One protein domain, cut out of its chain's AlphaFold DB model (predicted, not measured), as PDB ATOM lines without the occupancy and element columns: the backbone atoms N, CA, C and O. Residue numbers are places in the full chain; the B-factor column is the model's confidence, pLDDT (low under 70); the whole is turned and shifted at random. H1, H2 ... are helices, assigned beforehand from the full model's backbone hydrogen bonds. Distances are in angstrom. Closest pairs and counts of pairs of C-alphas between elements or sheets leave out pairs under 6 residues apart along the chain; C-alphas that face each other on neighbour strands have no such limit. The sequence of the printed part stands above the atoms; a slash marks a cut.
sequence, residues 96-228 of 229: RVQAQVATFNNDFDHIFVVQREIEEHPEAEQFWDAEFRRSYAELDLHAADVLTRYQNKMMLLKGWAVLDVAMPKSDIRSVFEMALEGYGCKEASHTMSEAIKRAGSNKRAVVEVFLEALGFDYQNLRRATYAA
ATOM      1  N   ARG A  96     -41.413 -46.176  18.666       72.56
ATOM      2  CA  ARG A  96     -42.295 -46.915  19.586       72.56
ATOM      3  C   ARG A  96     -41.766 -46.915  21.018       72.56
ATOM      4  O   ARG A  96     -42.545 -46.741  21.947       72.56
ATOM      5  N   VAL A  97     -40.457 -47.074  21.200       71.94
ATOM      6  CA  VAL A  97     -39.812 -47.022  22.520       71.94
ATOM      7  C   VAL A  97     -39.904 -45.610  23.096       71.94
ATOM      8  O   VAL A  97     -40.221 -45.449  24.271       71.94
ATOM      9  N   GLN A  98     -39.697 -44.585  22.266       71.88
ATOM     10  CA  GLN A  98     -39.851 -43.189  22.685       71.88
ATOM     11  C   GLN A  98     -41.284 -42.890  23.154       71.88
ATOM     12  O   GLN A  98     -41.463 -42.301  24.219       71.88
ATOM     13  N   ALA A  99     -42.293 -43.354  22.409       74.12
ATOM     14  CA  ALA A  99     -43.696 -43.214  22.790       74.12
ATOM     15  C   ALA A  99     -44.004 -43.920  24.121       74.12
ATOM     16  O   ALA A  99     -44.623 -43.329  24.998       74.12
ATOM     17  N   GLN A 100     -43.496 -45.141  24.319       75.56
ATOM     18  CA  GLN A 100     -43.674 -45.878  25.574       75.56
ATOM     19  C   GLN A 100     -43.034 -45.164  26.770       75.56
ATOM     20  O   GLN A 100     -43.621 -45.127  27.846       75.56
ATOM     21  N   VAL A 101     -41.862 -44.544  26.599       78.19
ATOM     22  CA  VAL A 101     -41.233 -43.739  27.659       78.19
ATOM     23  C   VAL A 101     -42.080 -42.513  28.016       78.19
ATOM     24  O   VAL A 101     -42.167 -42.154  29.191       78.19
ATOM     25  N   ALA A 102     -42.727 -41.873  27.039       77.12
ATOM     26  CA  ALA A 102     -43.659 -40.782  27.315       77.12
ATOM     27  C   ALA A 102     -44.869 -41.270  28.127       77.12
ATOM     28  O   ALA A 102     -45.197 -40.654  29.139       77.12
ATOM     29  N   THR A 103     -45.455 -42.415  27.753       81.06
ATOM     30  CA  THR A 103     -46.532 -43.064  28.518       81.06
ATOM     31  C   THR A 103     -46.089 -43.356  29.952       81.06
ATOM     32  O   THR A 103     -46.739 -42.904  30.884       81.06
ATOM     33  N   PHE A 104     -44.918 -43.971  30.148       80.94
ATOM     34  CA  PHE A 104     -44.377 -44.232  31.486       80.94
ATOM     35  C   PHE A 104     -44.220 -42.971  32.337       80.94
ATOM     36  O   PHE A 104     -44.522 -42.994  33.527       80.94
ATOM     37  N   ASN A 105     -43.731 -41.873  31.755       82.75
ATOM     38  CA  ASN A 105     -43.620 -40.621  32.497       82.75
ATOM     39  C   ASN A 105     -44.988 -40.124  32.967       82.75
ATOM     40  O   ASN A 105     -45.078 -39.730  34.127       82.75
ATOM     41  N   ASN A 106     -46.000 -40.186  32.096       84.44
ATOM     42  CA  ASN A 106     -47.373 -39.795  32.403       84.44
ATOM     43  C   ASN A 106     -47.984 -40.684  33.503       84.44
ATOM     44  O   ASN A 106     -48.513 -40.158  34.478       84.44
ATOM     45  N   ASP A 107     -47.801 -42.006  33.430       86.69
ATOM     46  CA  ASP A 107     -48.294 -42.934  34.457       86.69
ATOM     47  C   ASP A 107     -47.663 -42.678  35.835       86.69
ATOM     48  O   ASP A 107     -48.335 -42.754  36.861       86.69
ATOM     49  N   PHE A 108     -46.363 -42.366  35.885       86.69
ATOM     50  CA  PHE A 108     -45.701 -42.047  37.153       86.69
ATOM     51  C   PHE A 108     -46.069 -40.662  37.685       86.69
ATOM     52  O   PHE A 108     -46.078 -40.471  38.900       86.69
ATOM     53  N   ASP A 109     -46.391 -39.709  36.809       88.50
ATOM     54  CA  ASP A 109     -46.952 -38.425  37.231       88.50
ATOM     55  C   ASP A 109     -48.347 -38.627  37.850       88.50
ATOM     56  O   ASP A 109     -48.640 -38.029  38.887       88.50
ATOM     57  N   HIS A 110     -49.159 -39.554  37.320       92.69
ATOM     58  CA  HIS A 110     -50.487 -39.880  37.863       92.69
ATOM     59  C   HIS A 110     -50.482 -40.340  39.321       92.69
ATOM     60  O   HIS A 110     -51.459 -40.090  40.021       92.69
ATOM     61  N   ILE A 111     -49.383 -40.905  39.828       89.44
ATOM     62  CA  ILE A 111     -49.260 -41.256  41.254       89.44
ATOM     63  C   ILE A 111     -49.495 -40.026  42.147       89.44
ATOM     64  O   ILE A 111     -50.132 -40.137  43.191       89.44
ATOM     65  N   PHE A 112     -49.015 -38.852  41.727       88.69
ATOM     66  CA  PHE A 112     -49.133 -37.603  42.487       88.69
ATOM     67  C   PHE A 112     -50.265 -36.717  41.973       88.69
ATOM     68  O   PHE A 112     -50.938 -36.056  42.764       88.69
ATOM     69  N   VAL A 113     -50.479 -36.708  40.655       93.50
ATOM     70  CA  VAL A 113     -51.528 -35.915  40.012       93.50
ATOM     71  C   VAL A 113     -52.906 -36.384  40.464       93.50
ATOM     72  O   VAL A 113     -53.668 -35.563  40.955       93.50
ATOM     73  N   VAL A 114     -53.209 -37.686  40.392       95.12
ATOM     74  CA  VAL A 114     -54.552 -38.202  40.718       95.12
ATOM     75  C   VAL A 114     -54.892 -37.987  42.188       95.12
ATOM     76  O   VAL A 114     -55.998 -37.568  42.514       95.12
ATOM     77  N   GLN A 115     -53.928 -38.208  43.087       92.88
ATOM     78  CA  GLN A 115     -54.132 -37.946  44.510       92.88
ATOM     79  C   GLN A 115     -54.494 -36.473  44.745       92.88
ATOM     80  O   GLN A 115     -55.482 -36.176  45.414       92.88
ATOM     81  N   ARG A 116     -53.705 -35.548  44.183       94.19
ATOM     82  CA  ARG A 116     -53.918 -34.112  44.381       94.19
ATOM     83  C   ARG A 116     -55.184 -33.609  43.690       94.19
ATOM     84  O   ARG A 116     -55.838 -32.710  44.204       94.19
ATOM     85  N   GLU A 117     -55.530 -34.191  42.547       96.69
ATOM     86  CA  GLU A 117     -56.778 -33.924  41.841       96.69
ATOM     87  C   GLU A 117     -57.980 -34.291  42.712       96.69
ATOM     88  O   GLU A 117     -58.839 -33.445  42.903       96.69
ATOM     89  N   ILE A 118     -58.010 -35.487  43.310       95.94
ATOM     90  CA  ILE A 118     -59.115 -35.928  44.180       95.94
ATOM     91  C   ILE A 118     -59.200 -35.093  45.469       95.94
ATOM     92  O   ILE A 118     -60.297 -34.829  45.958       95.94
ATOM     93  N   GLU A 119     -58.065 -34.655  46.024       94.50
ATOM     94  CA  GLU A 119     -58.042 -33.768  47.200       94.50
ATOM     95  C   GLU A 119     -58.760 -32.429  46.945       94.50
ATOM     96  O   GLU A 119     -59.434 -31.924  47.843       94.50
ATOM     97  N   GLU A 120     -58.625 -31.866  45.740       96.31
ATOM     98  CA  GLU A 120     -59.207 -30.565  45.362       96.31
ATOM     99  C   GLU A 120     -60.563 -30.709  44.641       96.31
ATOM    100  O   GLU A 120     -61.414 -29.826  44.732       96.31
ATOM    101  N   HIS A 121     -60.781 -31.838  43.967       94.88
ATOM    102  CA  HIS A 121     -61.978 -32.203  43.207       94.88
ATOM    103  C   HIS A 121     -62.435 -33.628  43.569       94.88
ATOM    104  O   HIS A 121     -62.181 -34.572  42.813       94.88
ATOM    105  N   PRO A 122     -63.121 -33.832  44.709       93.94
ATOM    106  CA  PRO A 122     -63.508 -35.169  45.168       93.94
ATOM    107  C   PRO A 122     -64.367 -35.963  44.170       93.94
ATOM    108  O   PRO A 122     -64.331 -37.192  44.159       93.94
ATOM    109  N   GLU A 123     -65.124 -35.291  43.299       92.50
ATOM    110  CA  GLU A 123     -65.893 -35.927  42.226       92.50
ATOM    111  C   GLU A 123     -65.022 -36.673  41.203       92.50
ATOM    112  O   GLU A 123     -65.497 -37.626  40.578       92.50
ATOM    113  N   ALA A 124     -63.743 -36.298  41.067       94.19
ATOM    114  CA  ALA A 124     -62.788 -36.974  40.194       94.19
ATOM    115  C   ALA A 124     -62.529 -38.427  40.628       94.19
ATOM    116  O   ALA A 124     -62.132 -39.248  39.805       94.19
ATOM    117  N   GLU A 125     -62.806 -38.790  41.887       95.00
ATOM    118  CA  GLU A 125     -62.666 -40.172  42.361       95.00
ATOM    119  C   GLU A 125     -63.540 -41.138  41.542       95.00
ATOM    120  O   GLU A 125     -63.088 -42.218  41.166       95.00
ATOM    121  N   GLN A 126     -64.767 -40.735  41.188       93.50
ATOM    122  CA  GLN A 126     -65.663 -41.560  40.365       93.50
ATOM    123  C   GLN A 126     -65.145 -41.718  38.934       93.50
ATOM    124  O   GLN A 126     -65.282 -42.785  38.336       93.50
ATOM    125  N   PHE A 127     -64.545 -40.654  38.398       92.69
ATOM    126  CA  PHE A 127     -63.924 -40.669  37.083       92.69
ATOM    127  C   PHE A 127     -62.762 -41.671  37.036       92.69
ATOM    128  O   PHE A 127     -62.746 -42.572  36.196       92.69
ATOM    129  N   TRP A 128     -61.838 -41.575  37.993       94.94
ATOM    130  CA  TRP A 128     -60.690 -42.473  38.072       94.94
ATOM    131  C   TRP A 128     -61.088 -43.920  38.364       94.94
ATOM    132  O   TRP A 128     -60.513 -44.833  37.774       94.94
ATOM    133  N   ASP A 129     -62.108 -44.159  39.196       95.31
ATOM    134  CA  ASP A 129     -62.634 -45.511  39.434       95.31
ATOM    135  C   ASP A 129     -63.111 -46.164  38.125       95.31
ATOM    136  O   ASP A 129     -62.781 -47.321  37.842       95.31
ATOM    137  N   ALA A 130     -63.830 -45.408  37.287       93.75
ATOM    138  CA  ALA A 130     -64.272 -45.868  35.975       93.75
ATOM    139  C   ALA A 130     -63.091 -46.145  35.028       93.75
ATOM    140  O   ALA A 130     -63.082 -47.179  34.355       93.75
ATOM    141  N   GLU A 131     -62.067 -45.288  35.024       92.75
ATOM    142  CA  GLU A 131     -60.865 -45.473  34.201       92.75
ATOM    143  C   GLU A 131     -60.036 -46.695  34.622       92.75
ATOM    144  O   GLU A 131     -59.595 -47.469  33.765       92.75
ATOM    145  N   PHE A 132     -59.878 -46.947  35.926       94.88
ATOM    146  CA  PHE A 132     -59.224 -48.165  36.417       94.88
ATOM    147  C   PHE A 132     -60.013 -49.420  36.050       94.88
ATOM    148  O   PHE A 132     -59.418 -50.416  35.637       94.88
ATOM    149  N   ARG A 133     -61.349 -49.382  36.151       95.81
ATOM    150  CA  ARG A 133     -62.211 -50.495  35.721       95.81
ATOM    151  C   ARG A 133     -62.095 -50.764  34.231       95.81
ATOM    152  O   ARG A 133     -61.965 -51.924  33.844       95.81
ATOM    153  N   ARG A 134     -62.128 -49.714  33.409       93.81
ATOM    154  CA  ARG A 134     -61.968 -49.812  31.955       93.81
ATOM    155  C   ARG A 134     -60.615 -50.425  31.606       93.81
ATOM    156  O   ARG A 134     -60.570 -51.439  30.921       93.81
ATOM    157  N   SER A 135     -59.540 -49.882  32.174       90.94
ATOM    158  CA  SER A 135     -58.172 -50.372  31.962       90.94
ATOM    159  C   SER A 135     -57.995 -51.825  32.411       90.94
ATOM    160  O   SER A 135     -57.318 -52.603  31.747       90.94
ATOM    161  N   TYR A 136     -58.620 -52.219  33.524       93.88
ATOM    162  CA  TYR A 136     -58.606 -53.604  33.994       93.88
ATOM    163  C   TYR A 136     -59.364 -54.548  33.050       93.88
ATOM    164  O   TYR A 136     -58.902 -55.656  32.789       93.88
ATOM    165  N   ALA A 137     -60.516 -54.121  32.525       93.38
ATOM    166  CA  ALA A 137     -61.338 -54.923  31.618       93.38
ATOM    167  C   ALA A 137     -60.655 -55.213  30.269       93.38
ATOM    168  O   ALA A 137     -61.022 -56.170  29.592       93.38
ATOM    169  N   GLU A 138     -59.658 -54.412  29.889       91.75
ATOM    170  CA  GLU A 138     -58.847 -54.607  28.683       91.75
ATOM    171  C   GLU A 138     -57.750 -55.680  28.857       91.75
ATOM    172  O   GLU A 138     -57.121 -56.080  27.877       91.75
ATOM    173  N   LEU A 139     -57.517 -56.179  30.080       91.62
ATOM    174  CA  LEU A 139     -56.491 -57.188  30.359       91.62
ATOM    175  C   LEU A 139     -56.969 -58.607  30.023       91.62
ATOM    176  O   LEU A 139     -57.956 -59.097  30.574       91.62
ATOM    177  N   ASP A 140     -56.189 -59.339  29.222       91.56
ATOM    178  CA  ASP A 140     -56.390 -60.780  29.027       91.56
ATOM    179  C   ASP A 140     -55.719 -61.585  30.150       91.56
ATOM    180  O   ASP A 140     -54.611 -62.109  30.012       91.56
ATOM    181  N   LEU A 141     -56.389 -61.699  31.298       89.44
ATOM    182  CA  LEU A 141     -55.850 -62.397  32.473       89.44
ATOM    183  C   LEU A 141     -55.641 -63.908  32.266       89.44
ATOM    184  O   LEU A 141     -54.991 -64.545  33.096       89.44
ATOM    185  N   HIS A 142     -56.156 -64.474  31.172       88.75
ATOM    186  CA  HIS A 142     -56.018 -65.886  30.819       88.75
ATOM    187  C   HIS A 142     -55.015 -66.131  29.689       88.75
ATOM    188  O   HIS A 142     -54.857 -67.279  29.263       88.75
ATOM    189  N   ALA A 143     -54.310 -65.088  29.242       87.81
ATOM    190  CA  ALA A 143     -53.309 -65.199  28.198       87.81
ATOM    191  C   ALA A 143     -52.287 -66.300  28.516       87.81
ATOM    192  O   ALA A 143     -51.662 -66.335  29.581       87.81
ATOM    193  N   ALA A 144     -52.113 -67.219  27.567       86.12
ATOM    194  CA  ALA A 144     -51.164 -68.319  27.692       86.12
ATOM    195  C   ALA A 144     -49.736 -67.902  27.312       86.12
ATOM    196  O   ALA A 144     -48.772 -68.498  27.797       86.12
ATOM    197  N   ASP A 145     -49.585 -66.899  26.444       92.38
ATOM    198  CA  ASP A 145     -48.280 -66.483  25.950       92.38
ATOM    199  C   ASP A 145     -47.539 -65.587  26.955       92.38
ATOM    200  O   ASP A 145     -48.113 -64.791  27.702       92.38
ATOM    201  N   VAL A 146     -46.216 -65.739  26.983       86.94
ATOM    202  CA  VAL A 146     -45.349 -65.073  27.961       86.94
ATOM    203  C   VAL A 146     -45.356 -63.555  27.788       86.94
ATOM    204  O   VAL A 146     -45.254 -62.834  28.780       86.94
ATOM    205  N   LEU A 147     -45.483 -63.063  26.552       85.56
ATOM    206  CA  LEU A 147     -45.412 -61.635  26.258       85.56
ATOM    207  C   LEU A 147     -46.644 -60.906  26.800       85.56
ATOM    208  O   LEU A 147     -46.485 -59.938  27.541       85.56
ATOM    209  N   THR A 148     -47.843 -61.402  26.504       87.50
ATOM    210  CA  THR A 148     -49.102 -60.833  27.001       87.50
ATOM    211  C   THR A 148     -49.168 -60.921  28.521       87.50
ATOM    212  O   THR A 148     -49.497 -59.940  29.182       87.50
ATOM    213  N   ARG A 149     -48.747 -62.045  29.122       88.19
ATOM    214  CA  ARG A 149     -48.656 -62.152  30.590       88.19
ATOM    215  C   ARG A 149     -47.716 -61.109  31.189       88.19
ATOM    216  O   ARG A 149     -48.023 -60.512  32.220       88.19
ATOM    217  N   TYR A 150     -46.570 -60.874  30.562       87.25
ATOM    218  CA  TYR A 150     -45.635 -59.856  31.022       87.25
ATOM    219  C   TYR A 150     -46.216 -58.436  30.872       87.25
ATOM    220  O   TYR A 150     -46.114 -57.630  31.799       87.25
ATOM    221  N   GLN A 151     -46.886 -58.140  29.755       88.12
ATOM    222  CA  GLN A 151     -47.584 -56.867  29.538       88.12
ATOM    223  C   GLN A 151     -48.696 -56.646  30.569       88.12
ATOM    224  O   GLN A 151     -48.758 -55.575  31.169       88.12
ATOM    225  N   ASN A 152     -49.506 -57.664  30.859       92.19
ATOM    226  CA  ASN A 152     -50.540 -57.595  31.887       92.19
ATOM    227  C   ASN A 152     -49.945 -57.352  33.274       92.19
ATOM    228  O   ASN A 152     -50.437 -56.492  33.996       92.19
ATOM    229  N   LYS A 153     -48.853 -58.042  33.637       92.12
ATOM    230  CA  LYS A 153     -48.139 -57.785  34.900       92.12
ATOM    231  C   LYS A 153     -47.702 -56.320  34.991       92.12
ATOM    232  O   LYS A 153     -47.897 -55.683  36.022       92.12
ATOM    233  N   MET A 154     -47.129 -55.782  33.917       91.56
ATOM    234  CA  MET A 154     -46.717 -54.381  33.845       91.56
ATOM    235  C   MET A 154     -47.901 -53.425  34.003       91.56
ATOM    236  O   MET A 154     -47.820 -52.501  34.806       91.56
ATOM    237  N   MET A 155     -49.006 -53.661  33.298       92.00
ATOM    238  CA  MET A 155     -50.214 -52.836  33.402       92.00
ATOM    239  C   MET A 155     -50.841 -52.897  34.800       92.00
ATOM    240  O   MET A 155     -51.198 -51.856  35.349       92.00
ATOM    241  N   LEU A 156     -50.895 -54.082  35.417       95.00
ATOM    242  CA  LEU A 156     -51.376 -54.263  36.788       95.00
ATOM    243  C   LEU A 156     -50.513 -53.502  37.796       95.00
ATOM    244  O   LEU A 156     -51.056 -52.799  38.641       95.00
ATOM    245  N   LEU A 157     -49.182 -53.593  37.698       94.69
ATOM    246  CA  LEU A 157     -48.276 -52.861  38.590       94.69
ATOM    247  C   LEU A 157     -48.382 -51.343  38.399       94.69
ATOM    248  O   LEU A 157     -48.395 -50.613  39.386       94.69
ATOM    249  N   LYS A 158     -48.496 -50.860  37.156       92.31
ATOM    250  CA  LYS A 158     -48.688 -49.426  36.874       92.31
ATOM    251  C   LYS A 158     -49.991 -48.913  37.478       92.31
ATOM    252  O   LYS A 158     -49.977 -47.925  38.205       92.31
ATOM    253  N   GLY A 159     -51.097 -49.614  37.220       93.81
ATOM    254  CA  GLY A 159     -52.397 -49.259  37.781       93.81
ATOM    255  C   GLY A 159     -52.385 -49.301  39.309       93.81
ATOM    256  O   GLY A 159     -52.846 -48.365  39.953       93.81
ATOM    257  N   TRP A 160     -51.763 -50.329  39.897       95.81
ATOM    258  CA  TRP A 160     -51.611 -50.462  41.346       95.81
ATOM    259  C   TRP A 160     -50.813 -49.320  41.982       95.81
ATOM    260  O   TRP A 160     -51.195 -48.834  43.045       95.81
ATOM    261  N   ALA A 161     -49.729 -48.874  41.338       93.00
ATOM    262  CA  ALA A 161     -48.891 -47.790  41.845       93.00
ATOM    263  C   ALA A 161     -49.680 -46.488  42.052       93.00
ATOM    264  O   ALA A 161     -49.449 -45.785  43.033       93.00
ATOM    265  N   VAL A 162     -50.629 -46.192  41.158       93.06
ATOM    266  CA  VAL A 162     -51.518 -45.030  41.287       93.06
ATOM    267  C   VAL A 162     -52.658 -45.331  42.259       93.06
ATOM    268  O   VAL A 162     -52.882 -44.572  43.199       93.06
ATOM    269  N   LEU A 163     -53.347 -46.461  42.081       94.69
ATOM    270  CA  LEU A 163     -54.545 -46.821  42.841       94.69
ATOM    271  C   LEU A 163     -54.282 -46.935  44.353       94.69
ATOM    272  O   LEU A 163     -55.086 -46.463  45.156       94.69
ATOM    273  N   ASP A 164     -53.156 -47.530  44.755       93.25
ATOM    274  CA  ASP A 164     -52.807 -47.702  46.172       93.25
ATOM    275  C   ASP A 164     -52.463 -46.379  46.874       93.25
ATOM    276  O   ASP A 164     -52.639 -46.255  48.088       93.25
ATOM    277  N   VAL A 165     -51.975 -45.392  46.119       88.31
ATOM    278  CA  VAL A 165     -51.584 -44.079  46.645       88.31
ATOM    279  C   VAL A 165     -52.767 -43.115  46.630       88.31
ATOM    280  O   VAL A 165     -53.076 -42.514  47.656       88.31
ATOM    281  N   ALA A 166     -53.442 -42.988  45.489       90.25
ATOM    282  CA  ALA A 166     -54.452 -41.962  45.268       90.25
ATOM    283  C   ALA A 166     -55.864 -42.370  45.710       90.25
ATOM    284  O   ALA A 166     -56.650 -41.513  46.099       90.25
ATOM    285  N   MET A 167     -56.197 -43.665  45.674       93.44
ATOM    286  CA  MET A 167     -57.566 -44.150  45.906       93.44
ATOM    287  C   MET A 167     -57.616 -45.342  46.873       93.44
ATOM    288  O   MET A 167     -58.255 -46.354  46.573       93.44
ATOM    289  N   PRO A 168     -57.008 -45.258  48.076       91.06
ATOM    290  CA  PRO A 168     -56.867 -46.393  48.993       91.06
ATOM    291  C   PRO A 168     -58.202 -46.969  49.495       91.06
ATOM    292  O   PRO A 168     -58.221 -48.032  50.109       91.06
ATOM    293  N   LYS A 169     -59.330 -46.295  49.265       91.81
ATOM    294  CA  LYS A 169     -60.660 -46.759  49.681       91.81
ATOM    295  C   LYS A 169     -61.511 -47.309  48.535       91.81
ATOM    296  O   LYS A 169     -62.603 -47.787  48.816       91.81
ATOM    297  N   SER A 170     -61.040 -47.257  47.287       93.50
ATOM    298  CA  SER A 170     -61.819 -47.761  46.153       93.50
ATOM    299  C   SER A 170     -61.949 -49.287  46.191       93.50
ATOM    300  O   SER A 170     -60.973 -50.014  46.401       93.50
ATOM    301  N   ASP A 171     -63.158 -49.773  45.904       93.38
ATOM    302  CA  ASP A 171     -63.480 -51.200  45.834       93.38
ATOM    303  C   ASP A 171     -62.705 -51.931  44.722       93.38
ATOM    304  O   ASP A 171     -62.449 -53.135  44.838       93.38
ATOM    305  N   ILE A 172     -62.282 -51.224  43.661       94.69
ATOM    306  CA  ILE A 172     -61.501 -51.821  42.562       94.69
ATOM    307  C   ILE A 172     -60.125 -52.312  43.035       94.69
ATOM    308  O   ILE A 172     -59.545 -53.196  42.405       94.69
ATOM    309  N   ARG A 173     -59.629 -51.827  44.187       94.88
ATOM    310  CA  ARG A 173     -58.381 -52.316  44.800       94.88
ATOM    311  C   ARG A 173     -58.412 -53.815  45.025       94.88
ATOM    312  O   ARG A 173     -57.465 -54.491  44.646       94.88
ATOM    313  N   SER A 174     -59.514 -54.342  45.557       94.31
ATOM    314  CA  SER A 174     -59.657 -55.780  45.815       94.31
ATOM    315  C   SER A 174     -59.519 -56.617  44.535       94.31
ATOM    316  O   SER A 174     -58.918 -57.690  44.540       94.31
ATOM    317  N   VAL A 175     -60.010 -56.092  43.410       94.38
ATOM    318  CA  VAL A 175     -59.917 -56.726  42.092       94.38
ATOM    319  C   VAL A 175     -58.474 -56.723  41.586       94.38
ATOM    320  O   VAL A 175     -57.975 -57.765  41.158       94.38
ATOM    321  N   PHE A 176     -57.773 -55.591  41.699       96.00
ATOM    322  CA  PHE A 176     -56.347 -55.518  41.366       96.00
ATOM    323  C   PHE A 176     -55.505 -56.438  42.258       96.00
ATOM    324  O   PHE A 176     -54.644 -57.144  41.741       96.00
ATOM    325  N   GLU A 177     -55.761 -56.482  43.569       95.50
ATOM    326  CA  GLU A 177     -55.037 -57.353  44.504       95.50
ATOM    327  C   GLU A 177     -55.161 -58.830  44.122       95.50
ATOM    328  O   GLU A 177     -54.156 -59.540  44.095       95.50
ATOM    329  N   MET A 178     -56.371 -59.294  43.785       95.25
ATOM    330  CA  MET A 178     -56.585 -60.671  43.328       95.25
ATOM    331  C   MET A 178     -55.836 -60.967  42.026       95.25
ATOM    332  O   MET A 178     -55.230 -62.031  41.888       95.25
ATOM    333  N   ALA A 179     -55.841 -60.035  41.070       95.38
ATOM    334  CA  ALA A 179     -55.102 -60.206  39.824       95.38
ATOM    335  C   ALA A 179     -53.585 -60.247  40.076       95.38
ATOM    336  O   ALA A 179     -52.901 -61.144  39.588       95.38
ATOM    337  N   LEU A 180     -53.054 -59.340  40.897       95.75
ATOM    338  CA  LEU A 180     -51.640 -59.320  41.282       95.75
ATOM    339  C   LEU A 180     -51.221 -60.609  42.003       95.75
ATOM    340  O   LEU A 180     -50.111 -61.100  41.781       95.75
ATOM    341  N   GLU A 181     -52.105 -61.189  42.819       95.62
ATOM    342  CA  GLU A 181     -51.912 -62.497  43.452       95.62
ATOM    343  C   GLU A 181     -51.847 -63.626  42.416       95.62
ATOM    344  O   GLU A 181     -50.898 -64.410  42.430       95.62
ATOM    345  N   GLY A 182     -52.769 -63.653  41.447       91.31
ATOM    346  CA  GLY A 182     -52.745 -64.610  40.332       91.31
ATOM    347  C   GLY A 182     -51.489 -64.513  39.453       91.31
ATOM    348  O   GLY A 182     -51.048 -65.507  38.876       91.31
ATOM    349  N   TYR A 183     -50.870 -63.331  39.395       90.62
ATOM    350  CA  TYR A 183     -49.590 -63.086  38.721       90.62
ATOM    351  C   TYR A 183     -48.360 -63.275  39.628       90.62
ATOM    352  O   TYR A 183     -47.233 -63.059  39.177       90.62
ATOM    353  N   GLY A 184     -48.548 -63.686  40.887       91.00
ATOM    354  CA  GLY A 184     -47.466 -63.949  41.839       91.00
ATOM    355  C   GLY A 184     -46.665 -62.702  42.222       91.00
ATOM    356  O   GLY A 184     -45.474 -62.799  42.504       91.00
ATOM    357  N   CYS A 185     -47.286 -61.520  42.179       93.38
ATOM    358  CA  CYS A 185     -46.605 -60.238  42.383       93.38
ATOM    359  C   CYS A 185     -47.263 -59.323  43.425       93.38
ATOM    360  O   CYS A 185     -46.858 -58.174  43.553       93.38
ATOM    361  N   LYS A 186     -48.217 -59.836  44.210       95.50
ATOM    362  CA  LYS A 186     -48.904 -59.090  45.279       95.50
ATOM    363  C   LYS A 186     -47.952 -58.521  46.338       95.50
ATOM    364  O   LYS A 186     -47.986 -57.333  46.627       95.50
ATOM    365  N   GLU A 187     -47.045 -59.320  46.902       95.19
ATOM    366  CA  GLU A 187     -46.088 -58.795  47.896       95.19
ATOM    367  C   GLU A 187     -45.152 -57.733  47.299       95.19
ATOM    368  O   GLU A 187     -44.884 -56.702  47.925       95.19
ATOM    369  N   ALA A 188     -44.696 -57.956  46.061       94.19
ATOM    370  CA  ALA A 188     -43.869 -57.004  45.331       94.19
ATOM    371  C   ALA A 188     -44.623 -55.694  45.056       94.19
ATOM    372  O   ALA A 188     -44.043 -54.622  45.206       94.19
ATOM    373  N   SER A 189     -45.914 -55.755  44.718       95.62
ATOM    374  CA  SER A 189     -46.733 -54.570  44.454       95.62
ATOM    375  C   SER A 189     -46.983 -53.744  45.720       95.62
ATOM    376  O   SER A 189     -46.887 -52.521  45.670       95.62
ATOM    377  N   HIS A 190     -47.228 -54.377  46.872       95.19
ATOM    378  CA  HIS A 190     -47.337 -53.658  48.149       95.19
ATOM    379  C   HIS A 190     -45.999 -53.034  48.570       95.19
ATOM    380  O   HIS A 190     -45.954 -51.866  48.958       95.19
ATOM    381  N   THR A 191     -44.896 -53.780  48.444       95.00
ATOM    382  CA  THR A 191     -43.546 -53.265  48.733       95.00
ATOM    383  C   THR A 191     -43.216 -52.065  47.846       95.00
ATOM    384  O   THR A 191     -42.693 -51.058  48.331       95.00
ATOM    385  N   MET A 192     -43.578 -52.152  46.563       94.69
ATOM    386  CA  MET A 192     -43.440 -51.075  45.593       94.69
ATOM    387  C   MET A 192     -44.211 -49.832  46.028       94.69
ATOM    388  O   MET A 192     -43.605 -48.769  46.125       94.69
ATOM    389  N   SER A 193     -45.503 -49.943  46.344       93.44
ATOM    390  CA  SER A 193     -46.309 -48.780  46.737       93.44
ATOM    391  C   SER A 193     -45.770 -48.088  47.989       93.44
ATOM    392  O   SER A 193     -45.671 -46.863  48.025       93.44
ATOM    393  N   GLU A 194     -45.331 -48.847  48.995       93.75
ATOM    394  CA  GLU A 194     -44.718 -48.273  50.197       93.75
ATOM    395  C   GLU A 194     -43.397 -47.551  49.901       93.75
ATOM    396  O   GLU A 194     -43.100 -46.505  50.484       93.75
ATOM    397  N   ALA A 195     -42.587 -48.076  48.982       92.38
ATOM    398  CA  ALA A 195     -41.359 -47.414  48.564       92.38
ATOM    399  C   ALA A 195     -41.623 -46.181  47.681       92.38
ATOM    400  O   ALA A 195     -40.939 -45.174  47.852       92.38
ATOM    401  N   ILE A 196     -42.649 -46.208  46.824       90.56
ATOM    402  CA  ILE A 196     -43.111 -45.052  46.039       90.56
ATOM    403  C   ILE A 196     -43.567 -43.918  46.965       90.56
ATOM    404  O   ILE A 196     -43.113 -42.784  46.811       90.56
ATOM    405  N   LYS A 197     -44.381 -44.221  47.989       89.06
ATOM    406  CA  LYS A 197     -44.808 -43.235  49.001       89.06
ATOM    407  C   LYS A 197     -43.609 -42.573  49.688       89.06
ATOM    408  O   LYS A 197     -43.608 -41.362  49.893       89.06
ATOM    409  N   ARG A 198     -42.559 -43.346  50.004       90.44
ATOM    410  CA  ARG A 198     -41.308 -42.822  50.588       90.44
ATOM    411  C   ARG A 198     -40.467 -42.010  49.603       90.44
ATOM    412  O   ARG A 198     -39.821 -41.053  50.019       90.44
ATOM    413  N   ALA A 199     -40.446 -42.397  48.329       86.81
ATOM    414  CA  ALA A 199     -39.695 -41.700  47.288       86.81
ATOM    415  C   ALA A 199     -40.245 -40.289  47.021       86.81
ATOM    416  O   ALA A 199     -39.482 -39.398  46.635       86.81
ATOM    417  N   GLY A 200     -41.549 -40.075  47.237       83.12
ATOM    418  CA  GLY A 200     -42.206 -38.810  46.919       83.12
ATOM    419  C   GLY A 200     -41.976 -38.442  45.452       83.12
ATOM    420  O   GLY A 200     -41.946 -39.309  44.588       83.12
ATOM    421  N   SER A 201     -41.715 -37.168  45.157       78.00
ATOM    422  CA  SER A 201     -41.527 -36.684  43.779       78.00
ATOM    423  C   SER A 201     -40.211 -37.115  43.100       78.00
ATOM    424  O   SER A 201     -39.891 -36.623  42.017       78.00
ATOM    425  N   ASN A 202     -39.419 -38.013  43.699       81.44
ATOM    426  CA  ASN A 202     -38.212 -38.557  43.076       81.44
ATOM    427  C   ASN A 202     -38.580 -39.628  42.031       81.44
ATOM    428  O   ASN A 202     -38.624 -40.823  42.339       81.44
ATOM    429  N   LYS A 203     -38.833 -39.202  40.782       80.75
ATOM    430  CA  LYS A 203     -39.270 -40.108  39.704       80.75
ATOM    431  C   LYS A 203     -38.257 -41.221  39.429       80.75
ATOM    432  O   LYS A 203     -38.663 -42.352  39.183       80.75
ATOM    433  N   ARG A 204     -36.950 -40.956  39.523       80.44
ATOM    434  CA  ARG A 204     -35.937 -42.009  39.383       80.44
ATOM    435  C   ARG A 204     -36.112 -43.114  40.418       80.44
ATOM    436  O   ARG A 204     -36.107 -44.278  40.039       80.44
ATOM    437  N   ALA A 205     -36.278 -42.767  41.693       85.94
ATOM    438  CA  ALA A 205     -36.490 -43.758  42.744       85.94
ATOM    439  C   ALA A 205     -37.793 -44.549  42.521       85.94
ATOM    440  O   ALA A 205     -37.799 -45.768  42.673       85.94
ATOM    441  N   VAL A 206     -38.868 -43.881  42.081       87.31
ATOM    442  CA  VAL A 206     -40.136 -44.531  41.694       87.31
ATOM    443  C   VAL A 206     -39.921 -45.546  40.564       87.31
ATOM    444  O   VAL A 206     -40.368 -46.687  40.667       87.31
ATOM    445  N   VAL A 207     -39.193 -45.162  39.512       84.81
ATOM    446  CA  VAL A 207     -38.875 -46.036  38.371       84.81
ATOM    447  C   VAL A 207     -38.013 -47.221  38.803       84.81
ATOM    448  O   VAL A 207     -38.281 -48.346  38.390       84.81
ATOM    449  N   GLU A 208     -36.991 -46.992  39.630       85.19
ATOM    450  CA  GLU A 208     -36.103 -48.048  40.136       85.19
ATOM    451  C   GLU A 208     -36.903 -49.115  40.905       85.19
ATOM    452  O   GLU A 208     -36.780 -50.303  40.606       85.19
ATOM    453  N   VAL A 209     -37.799 -48.697  41.802       90.50
ATOM    454  CA  VAL A 209     -38.664 -49.608  42.571       90.50
ATOM    455  C   VAL A 209     -39.680 -50.324  41.672       90.50
ATOM    456  O   VAL A 209     -39.936 -51.515  41.845       90.50
ATOM    457  N   PHE A 210     -40.262 -49.629  40.693       90.31
ATOM    458  CA  PHE A 210     -41.192 -50.243  39.744       90.31
ATOM    459  C   PHE A 210     -40.521 -51.354  38.919       90.31
ATOM    460  O   PHE A 210     -41.082 -52.438  38.741       90.31
ATOM    461  N   LEU A 211     -39.298 -51.108  38.438       87.44
ATOM    462  CA  LEU A 211     -38.511 -52.104  37.709       87.44
ATOM    463  C   LEU A 211     -38.158 -53.307  38.594       87.44
ATOM    464  O   LEU A 211     -38.256 -54.446  38.135       87.44
ATOM    465  N   GLU A 212     -37.819 -53.072  39.862       89.38
ATOM    466  CA  GLU A 212     -37.587 -54.136  40.842       89.38
ATOM    467  C   GLU A 212     -38.840 -55.009  41.032       89.38
ATOM    468  O   GLU A 212     -38.759 -56.233  40.939       89.38
ATOM    469  N   ALA A 213     -40.024 -54.401  41.173       90.44
ATOM    470  CA  ALA A 213     -41.295 -55.123  41.300       90.44
ATOM    471  C   ALA A 213     -41.669 -55.927  40.040       90.44
ATOM    472  O   ALA A 213     -42.251 -57.020  40.110       90.44
ATOM    473  N   LEU A 214     -41.289 -55.426  38.862       87.94
ATOM    474  CA  LEU A 214     -41.399 -56.176  37.611       87.94
ATOM    475  C   LEU A 214     -40.498 -57.419  37.579       87.94
ATOM    476  O   LEU A 214     -40.813 -58.366  36.853       87.94
ATOM    477  N   GLY A 215     -39.457 -57.469  38.411       83.50
ATOM    478  CA  GLY A 215     -38.463 -58.539  38.457       83.50
ATOM    479  C   GLY A 215     -37.182 -58.211  37.689       83.50
ATOM    480  O   GLY A 215     -36.407 -59.121  37.394       83.50
ATOM    481  N   PHE A 216     -36.948 -56.941  37.346       72.94
ATOM    482  CA  PHE A 216     -35.659 -56.508  36.816       72.94
ATOM    483  C   PHE A 216     -34.720 -56.180  37.963       72.94
ATOM    484  O   PHE A 216     -34.942 -55.240  38.722       72.94
ATOM    485  N   ASP A 217     -33.610 -56.906  38.033       60.75
ATOM    486  CA  ASP A 217     -32.492 -56.485  38.860       60.75
ATOM    487  C   ASP A 217     -31.811 -55.273  38.198       60.75
ATOM    488  O   ASP A 217     -31.049 -55.392  37.229       60.75
ATOM    489  N   TYR A 218     -32.104 -54.087  38.729       51.34
ATOM    490  CA  TYR A 218     -31.543 -52.822  38.263       51.34
ATOM    491  C   TYR A 218     -30.002 -52.792  38.353       51.34
ATOM    492  O   TYR A 218     -29.343 -52.143  37.533       51.34
ATOM    493  N   GLN A 219     -29.391 -53.538  39.289       50.25
ATOM    494  CA  GLN A 219     -27.931 -53.654  39.367       50.25
ATOM    495  C   GLN A 219     -27.355 -54.458  38.198       50.25
ATOM    496  O   GLN A 219     -26.286 -54.108  37.686       50.25
ATOM    497  N   ASN A 220     -28.064 -55.486  37.727       44.03
ATOM    498  CA  ASN A 220     -27.653 -56.249  36.546       44.03
ATOM    499  C   ASN A 220     -27.867 -55.461  35.245       44.03
ATOM    500  O   ASN A 220     -27.020 -55.530  34.352       44.03
ATOM    501  N   LEU A 221     -28.916 -54.635  35.160       45.97
ATOM    502  CA  LEU A 221     -29.133 -53.714  34.035       45.97
ATOM    503  C   LEU A 221     -28.003 -52.684  33.897       45.97
ATOM    504  O   LEU A 221     -27.487 -52.516  32.791       45.97
ATOM    505  N   ARG A 222     -27.541 -52.064  34.998       43.28
ATOM    506  CA  ARG A 222     -26.367 -51.165  34.962       43.28
ATOM    507  C   ARG A 222     -25.107 -51.877  34.471       43.28
ATOM    508  O   ARG A 222     -24.370 -51.310  33.673       43.28
ATOM    509  N   ARG A 223     -24.844 -53.113  34.917       38.47
ATOM    510  CA  ARG A 223     -23.659 -53.870  34.465       38.47
ATOM    511  C   ARG A 223     -23.693 -54.140  32.961       38.47
ATOM    512  O   ARG A 223     -22.656 -54.030  32.318       38.47
ATOM    513  N   ALA A 224     -24.868 -54.407  32.391       36.06
ATOM    514  CA  ALA A 224     -25.027 -54.577  30.948       36.06
ATOM    515  C   ALA A 224     -24.808 -53.271  30.158       36.06
ATOM    516  O   ALA A 224     -24.296 -53.319  29.044       36.06
ATOM    517  N   THR A 225     -25.126 -52.102  30.732       37.12
ATOM    518  CA  THR A 225     -24.914 -50.799  30.063       37.12
ATOM    519  C   THR A 225     -23.459 -50.317  30.106       37.12
ATOM    520  O   THR A 225     -23.054 -49.545  29.242       37.12
ATOM    521  N   TYR A 226     -22.658 -50.782  31.072       30.00
ATOM    522  CA  TYR A 226     -21.226 -50.452  31.186       30.00
ATOM    523  C   TYR A 226     -20.283 -51.553  30.665       30.00
ATOM    524  O   TYR A 226     -19.075 -51.348  30.650       30.00
ATOM    525  N   ALA A 227     -20.804 -52.701  30.221       29.19
ATOM    526  CA  ALA A 227     -20.023 -53.745  29.545       29.19
ATOM    527  C   ALA A 227     -19.963 -53.565  28.013       29.19
ATOM    528  O   ALA A 227     -19.366 -54.385  27.319       29.19
ATOM    529  N   ALA A 228     -20.581 -52.504  27.488       36.03
ATOM    530  CA  ALA A 228     -20.594 -52.158  26.071       36.03
ATOM    531  C   ALA A 228     -20.133 -50.708  25.851       36.03
ATOM    532  O   ALA A 228     -20.856 -49.925  25.245       36.03
TER     533      ALA A 228
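AT A GLANCE: This is residues 96 to 228 of the 229 residues of an uncharacterized protein of Duganella sp. FT80W (UniProt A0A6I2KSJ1). Helix H3 makes the core of a body of packed helices: H1, H2 and H4 run with it as an up-and-down bundle, somewhat uneven, since H2 is close to H3 without clearly touching it, and the hairpin of H5 and H6 packs crosswise on H3. Two ends stick out of this body: residues 96 to 103 of H1, and residues 220 to 228, of which 220 to 226 belong to H7. The printed part has 133 residues with seven named helices, H1 to H7 in order, and no named strand; its class is all helix. It is compact, with a radius of gyration of the C-alphas of 15.1 A and spans of 51 by 36 by 30 A.

HOW THE PARTS SIT: H1, residues 96 to 120, has a kink of 40 degrees near residue 112. With H2, residues 124 to 137, it forms a hairpin, in which residues 114 to 118 alone touch H2; the closest C-alphas, of Ile 118 and Ala 124, are 5.5 A apart. H3, residues 146 to 166, runs the same way as H1 at a shallow tilt of 26 degrees; they touch, with the C-alphas of Gln 115 and Ala 166 closest at 4.1 A. H4, residues 172 to 182, forms a hairpin with H3, the closest C-alphas being those of Leu 156 and Leu 180 at 6.8 A. H4 also touches H2, where the C-alphas of Arg 133 and Ile 172 are closest at 7.0 A. H5, residues 186 to 199, touches residues 157 to 165 of H3 at a steep tilt of 47 degrees, closest at the C-alphas of Ala 161 and Ser 193, 5.6 A apart. H6, residues 203 to 214, forms a hairpin with H5 at a shallow tilt of 9 degrees; the C-alphas of Ala 188 and Ala 213 are closest at 5.1 A. H7, residues 218 to 226, touches H6 only at the corner, and only just, with 3 pairs of C-alphas within 8 A; the closest, of Glu 212 and Tyr 218, are 6.7 A apart. Every O i to N i+4 pair is within hydrogen-bond range in H2, H4, H5, H6 and H7; the counts are 18 of 21 in H1 and 16 of 17 in H3.

IN THESE COORDINATES: H1 begins at C-alpha 96, (-42.295, -46.915, 19.586), and is 34.9 A long. H3, 30.3 A, begins at C-alpha 146, (-45.349, -65.073, 27.961). H7 ends at C-alpha 226, (-21.226, -50.452, 31.186).

THE WHOLE: The two C-alphas farthest apart, of Glu 123 and Ala 227, are 50.8 A apart. The printed part has no cut and no long link. Residues 217 to 228 have pLDDT under 70.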